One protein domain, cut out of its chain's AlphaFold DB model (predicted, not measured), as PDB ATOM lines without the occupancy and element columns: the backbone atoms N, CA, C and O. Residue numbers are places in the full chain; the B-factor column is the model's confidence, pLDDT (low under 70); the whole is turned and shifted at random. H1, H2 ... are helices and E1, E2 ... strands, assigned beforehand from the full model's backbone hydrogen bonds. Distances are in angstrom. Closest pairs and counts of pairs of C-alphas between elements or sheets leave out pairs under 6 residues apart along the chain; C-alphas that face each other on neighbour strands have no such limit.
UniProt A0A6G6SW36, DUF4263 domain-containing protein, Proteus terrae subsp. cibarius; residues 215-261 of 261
ATOM      1  N   PRO A 215      30.565 -25.130  48.779       92.19
ATOM      2  CA  PRO A 215      31.381 -25.632  49.881       92.19
ATOM      3  C   PRO A 215      32.869 -25.669  49.514       92.19
ATOM      4  O   PRO A 215      33.274 -26.358  48.582       92.19
ATOM      5  N   THR A 216      33.710 -24.986  50.287       83.69
ATOM      6  CA  THR A 216      35.136 -24.809  49.948       83.69
ATOM      7  C   THR A 216      36.067 -25.871  50.536       83.69
ATOM      8  O   THR A 216      37.165 -26.078  50.022       83.69
ATOM      9  N   GLN A 217      35.659 -26.539  51.621       89.44
ATOM     10  CA  GLN A 217      36.541 -27.434  52.385       89.44
ATOM     11  C   GLN A 217      36.055 -28.879  52.465       89.44
ATOM     12  O   GLN A 217      36.873 -29.791  52.431       89.44
ATOM     13  N   ILE A 218      34.747 -29.110  52.589       94.62
ATOM     14  CA  ILE A 218      34.205 -30.432  52.936       94.62
ATOM     15  C   ILE A 218      34.579 -31.522  51.920       94.62
ATOM     16  O   ILE A 218      34.997 -32.603  52.324       94.62
ATOM     17  N   PHE A 219      34.563 -31.217  50.618       94.50
ATOM     18  CA  PHE A 219      34.920 -32.169  49.557       94.50
ATOM     19  C   PHE A 219      36.402 -32.560  49.531       94.50
ATOM     20  O   PHE A 219      36.762 -33.550  48.896       94.50
ATOM     21  N   ALA A 220      37.260 -31.815  50.233       92.75
ATOM     22  CA  ALA A 220      38.667 -32.167  50.384       92.75
ATOM     23  C   ALA A 220      38.921 -33.196  51.494       92.75
ATOM     24  O   ALA A 220      40.029 -33.717  51.615       92.75
ATOM     25  N   TYR A 221      37.910 -33.486  52.316       93.75
ATOM     26  CA  TYR A 221      38.053 -34.351  53.488       93.75
ATOM     27  C   TYR A 221      36.981 -35.437  53.608       93.75
ATOM     28  O   TYR A 221      37.193 -36.408  54.340       93.75
ATOM     29  N   VAL A 222      35.837 -35.254  52.949       95.25
ATOM     30  CA  VAL A 222      34.672 -36.136  53.032       95.25
ATOM     31  C   VAL A 222      34.321 -36.606  51.624       95.25
ATOM     32  O   VAL A 222      34.136 -35.788  50.718       95.25
ATOM     33  N   GLY A 223      34.291 -37.925  51.449       95.00
ATOM     34  CA  GLY A 223      34.023 -38.591  50.179       95.00
ATOM     35  C   GLY A 223      32.558 -39.010  50.010       95.00
ATOM     36  O   GLY A 223      31.733 -38.779  50.901       95.00
ATOM     37  N   PRO A 224      32.233 -39.646  48.870       95.50
ATOM     38  CA  PRO A 224      30.879 -40.097  48.532       95.50
ATOM     39  C   PRO A 224      30.374 -41.259  49.407       95.50
ATOM     40  O   PRO A 224      29.191 -41.584  49.390       95.50
ATOM     41  N   ASP A 225      31.261 -41.890  50.175       95.56
ATOM     42  CA  ASP A 225      30.952 -42.894  51.194       95.56
ATOM     43  C   ASP A 225      30.251 -42.281  52.417       95.56
ATOM     44  O   ASP A 225      29.430 -42.935  53.054       95.56
ATOM     45  N   SER A 226      30.537 -41.012  52.701       96.75
ATOM     46  CA  SER A 226      30.127 -40.311  53.919       96.75
ATOM     47  C   SER A 226      29.233 -39.093  53.652       96.75
ATOM     48  O   SER A 226      28.517 -38.644  54.548       96.75
ATOM     49  N   LEU A 227      29.256 -38.550  52.433       97.19
ATOM     50  CA  LEU A 227      28.465 -37.401  52.000       97.19
ATOM     51  C   LEU A 227      27.736 -37.739  50.698       97.19
ATOM     52  O   LEU A 227      28.340 -38.182  49.730       97.19
ATOM     53  N   SER A 228      26.436 -37.485  50.662       96.12
ATOM     54  CA  SER A 228      25.579 -37.668  49.495       96.12
ATOM     55  C   SER A 228      25.141 -36.316  48.933       96.12
ATOM     56  O   SER A 228      24.952 -35.343  49.669       96.12
ATOM     57  N   LEU A 229      24.989 -36.260  47.610       96.25
ATOM     58  CA  LEU A 229      24.588 -35.067  46.866       96.25
ATOM     59  C   LEU A 229      23.419 -35.406  45.943       96.25
ATOM     60  O   LEU A 229      23.398 -36.475  45.334       96.25
ATOM     61  N   SER A 230      22.464 -34.486  45.805       95.88
ATOM     62  CA  SER A 230      21.419 -34.613  44.785       95.88
ATOM     63  C   SER A 230      21.970 -34.340  43.381       95.88
ATOM     64  O   SER A 230      23.006 -33.691  43.214       95.88
ATOM     65  N   SER A 231      21.252 -34.783  42.345       95.75
ATOM     66  CA  SER A 231      21.609 -34.498  40.948       95.75
ATOM     67  C   SER A 231      21.714 -32.994  40.663       95.75
ATOM     68  O   SER A 231      22.624 -32.569  39.948       95.75
ATOM     69  N   ASP A 232      20.847 -32.183  41.274       96.25
ATOM     70  CA  ASP A 232      20.874 -30.724  41.143       96.25
ATOM     71  C   ASP A 232      22.119 -30.122  41.801       96.25
ATOM     72  O   ASP A 232      22.778 -29.266  41.212       96.25
ATOM     73  N   GLN A 233      22.501 -30.609  42.988       96.75
ATOM     74  CA  GLN A 233      23.713 -30.168  43.687       96.75
ATOM     75  C   GLN A 233      24.974 -30.543  42.900       96.75
ATOM     76  O   GLN A 233      25.867 -29.712  42.744       96.75
ATOM     77  N   ILE A 234      25.033 -31.759  42.346       96.06
ATOM     78  CA  ILE A 234      26.134 -32.196  41.475       96.06
ATOM     79  C   ILE A 234      26.219 -31.303  40.232       96.06
ATOM     80  O   ILE A 234      27.310 -30.875  39.860       96.06
ATOM     81  N   THR A 235      25.083 -31.010  39.597       95.94
ATOM     82  CA  THR A 235      25.024 -30.161  38.397       95.94
ATOM     83  C   THR A 235      25.471 -28.736  38.705       95.94
ATOM     84  O   THR A 235      26.307 -28.191  37.987       95.94
ATOM     85  N   PHE A 236      24.989 -28.154  39.806       95.50
ATOM     86  CA  PHE A 236      25.424 -26.845  40.288       95.50
ATOM     87  C   PHE A 236      26.942 -26.801  40.507       95.50
ATOM     88  O   PHE A 236      27.615 -25.936  39.954       95.50
ATOM     89  N   LEU A 237      27.503 -27.774  41.232       95.44
ATOM     90  CA  LEU A 237      28.940 -27.834  41.509       95.44
ATOM     91  C   LEU A 237      29.765 -28.016  40.225       95.44
ATOM     92  O   LEU A 237      30.774 -27.337  40.046       95.44
ATOM     93  N   LYS A 238      29.329 -28.867  39.289       94.75
ATOM     94  CA  LYS A 238      29.985 -29.014  37.976       94.75
ATOM     95  C   LYS A 238      29.975 -27.714  37.178       94.75
ATOM     96  O   LYS A 238      31.007 -27.349  36.624       94.75
ATOM     97  N   ASN A 239      28.850 -27.000  37.157       94.69
ATOM     98  CA  ASN A 239      28.736 -25.703  36.486       94.69
ATOM     99  C   ASN A 239      29.620 -24.643  37.148       94.69
ATOM    100  O   ASN A 239      30.184 -23.790  36.467       94.69
ATOM    101  N   SER A 240      29.806 -24.743  38.462       92.12
ATOM    102  CA  SER A 240      30.796 -23.960  39.190       92.12
ATOM    103  C   SER A 240      32.232 -24.412  38.908       92.12
ATOM    104  O   SER A 240      33.151 -23.689  39.261       92.12
ATOM    105  N   GLY A 241      32.471 -25.551  38.257       92.00
ATOM    106  CA  GLY A 241      33.791 -26.034  37.840       92.00
ATOM    107  C   GLY A 241      34.382 -27.146  38.709       92.00
ATOM    108  O   GLY A 241      35.540 -27.494  38.506       92.00
ATOM    109  N   TYR A 242      33.625 -27.691  39.669       93.81
ATOM    110  CA  TYR A 242      34.056 -28.817  40.503       93.81
ATOM    111  C   TYR A 242      34.145 -30.119  39.691       93.81
ATOM    112  O   TYR A 242      33.211 -30.488  38.975       93.81
ATOM    113  N   GLU A 243      35.227 -30.876  39.871       93.69
ATOM    114  CA  GLU A 243      35.464 -32.203  39.290       93.69
ATOM    115  C   GLU A 243      34.651 -33.294  40.011       93.69
ATOM    116  O   GLU A 243      35.176 -34.305  40.479       93.69
ATOM    117  N   MET A 244      33.331 -33.105  40.085       94.50
ATOM    118  CA  MET A 244      32.430 -33.989  40.828       94.50
ATOM    119  C   MET A 244      32.394 -35.421  40.287       94.50
ATOM    120  O   MET A 244      32.060 -36.335  41.034       94.50
ATOM    121  N   GLU A 245      32.768 -35.642  39.024       93.50
ATOM    122  CA  GLU A 245      32.939 -36.991  38.459       93.50
ATOM    123  C   GLU A 245      34.072 -37.767  39.134       93.50
ATOM    124  O   GLU A 245      33.940 -38.960  39.392       93.50
ATOM    125  N   LYS A 246      35.189 -37.096  39.438       93.00
ATOM    126  CA  LYS A 246      36.312 -37.712  40.151       93.00
ATOM    127  C   LYS A 246      35.951 -37.924  41.618       93.00
ATOM    128  O   LYS A 246      36.077 -39.036  42.125       93.00
ATOM    129  N   TRP A 247      35.366 -36.908  42.257       95.31
ATOM    130  CA  TRP A 247      34.899 -37.019  43.642       95.31
ATOM    131  C   TRP A 247      33.884 -38.146  43.843       95.31
ATOM    132  O   TRP A 247      34.017 -38.923  44.783       95.31
ATOM    133  N   SER A 248      32.938 -38.322  42.916       93.44
ATOM    134  CA  SER A 248      31.946 -39.410  42.979       93.44
ATOM    135  C   SER A 248      32.569 -40.807  42.853       93.44
ATOM    136  O   SER A 248      31.949 -41.784  43.262       93.44
ATOM    137  N   ARG A 249      33.793 -40.917  42.317       94.25
ATOM    138  CA  ARG A 249      34.575 -42.165  42.269       94.25
ATOM    139  C   ARG A 249      35.489 -42.364  43.484       94.25
ATOM    140  O   ARG A 249      36.151 -43.393  43.564       94.25
ATOM    141  N   GLY A 250      35.504 -41.418  44.425       92.81
ATOM    142  CA  GLY A 250      36.304 -41.471  45.650       92.81
ATOM    143  C   GLY A 250      37.514 -40.534  45.668       92.81
ATOM    144  O   GLY A 250      38.185 -40.448  46.697       92.81
ATOM    145  N   ASP A 251      37.785 -39.797  44.586       92.12
ATOM    146  CA  ASP A 251      38.921 -38.876  44.535       92.12
ATOM    147  C   ASP A 251      38.587 -37.579  45.289       92.12
ATOM    148  O   ASP A 251      37.875 -36.705  44.785       92.12
ATOM    149  N   LEU A 252      39.099 -37.432  46.512       91.50
ATOM    150  CA  LEU A 252      38.905 -36.204  47.285       91.50
ATOM    151  C   LEU A 252      39.461 -34.987  46.535       91.50
ATOM    152  O   LEU A 252      40.521 -35.040  45.902       91.50
ATOM    153  N   LEU A 253      38.750 -33.867  46.649       91.50
ATOM    154  CA  LEU A 253      39.186 -32.618  46.038       91.50
ATOM    155  C   LEU A 253      40.358 -32.011  46.820       91.50
ATOM    156  O   LEU A 253      40.654 -32.374  47.958       91.50
ATOM    157  N   THR A 254      41.071 -31.077  46.210       82.19
ATOM    158  CA  THR A 254      42.159 -30.369  46.891       82.19
ATOM    159  C   THR A 254      41.628 -29.218  47.745       82.19
ATOM    160  O   THR A 254      40.622 -28.583  47.433       82.19
ATOM    161  N   PHE A 255      42.297 -28.941  48.867       59.50
ATOM    162  CA  PHE A 255      41.917 -27.855  49.773       59.50
ATOM    163  C   PHE A 255      41.912 -26.508  49.022       59.50
ATOM    164  O   PHE A 255      42.938 -26.119  48.468       59.50
ATOM    165  N   ASN A 256      40.770 -25.808  49.025       58.66
ATOM    166  CA  ASN A 256      40.484 -24.559  48.296       58.66
ATOM    167  C   ASN A 256      40.317 -24.658  46.766       58.66
ATOM    168  O   ASN A 256      40.229 -23.608  46.125       58.66
ATOM    169  N   VAL A 257      40.249 -25.848  46.151       64.75
ATOM    170  CA  VAL A 257      40.103 -25.936  44.689       64.75
ATOM    171  C   VAL A 257      39.187 -27.062  44.226       64.75
ATOM    172  O   VAL A 257      39.155 -28.169  44.749       64.75
ATOM    173  N   LYS A 258      38.474 -26.731  43.157       75.06
ATOM    174  CA  LYS A 258      37.481 -27.501  42.412       75.06
ATOM    175  C   LYS A 258      38.016 -28.799  41.779       75.06
ATOM    176  O   LYS A 258      37.250 -29.516  41.151       75.06
ATOM    177  N   PHE A 259      39.297 -29.116  41.940       75.12
ATOM    178  CA  PHE A 259      39.984 -30.197  41.232       75.12
ATOM    179  C   PHE A 259      40.446 -31.293  42.196       75.12
ATOM    180  O   PHE A 259      40.866 -31.003  43.323       75.12
ATOM    181  N   ALA A 260      40.378 -32.541  41.746       74.00
ATOM    182  CA  ALA A 260      40.963 -33.683  42.435       74.00
ATOM    183  C   ALA A 260      42.490 -33.695  42.264       74.00
ATOM    184  O   ALA A 260      43.023 -33.074  41.339       74.00
ATOM    185  N   LYS A 261      43.182 -34.382  43.178       62.69
ATOM    186  CA  LYS A 261      44.625 -34.636  43.042       62.69
ATOM    187  C   LYS A 261      44.944 -35.546  41.861       62.69
ATOM    188  O   LYS A 261      44.097 -36.402  41.528       62.69
TER     189      LYS A 261
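This is residues 215 to 261 of the 261 residues of the protein "DUF4263 domain-containing protein" of Proteus terrae subsp. cibarius (UniProt A0A6G6SW36). Little regular structure is present: this is a small rounded body built largely of loops, with H1 at one side, E1 at the opposite side and H2 between them. The long unnamed stretch of residues 215 to 230 loops across another side before reaching H1. The printed part has 47 residues, with two named helices and one named strand in the order H1, H2, E1; the class is mixed, with 18 residues in named elements. It is compact, with a radius of gyration of the C-alphas of 9.3 A and spans of 22 by 21 by 16 A.

H1, residues 231 to 239, is 12.2 A long from C-alpha 231 at (21.609, -34.498, 40.948). H2 is residues 244 to 248, 5.9 A. E1, residues 257 to 260, is 8.1 A long and ends with C-alpha 260 at (40.963, -33.683, 42.435).

H1 and H2 only just touch, with 3 pairs of C-alphas within 8 A, and only at the corner by their tight link; their closest C-alphas, of Lys 238 and Met 244, are 6.2 A apart. The closest C-alphas of H2 and E1, of Lys 246 and Ala 260, are 6.6 A apart. H1 and E1 are apart. E1 pairs with no named strand. In H1 and H2 every O i to N i+4 pair is within hydrogen-bond range.

The C-alphas farthest apart, of Asp 232 and Lys 261, are 24.1 A apart. The printed part has no cut, and no link is long. The pLDDT is under 70 at residues 255 to 257 and 261.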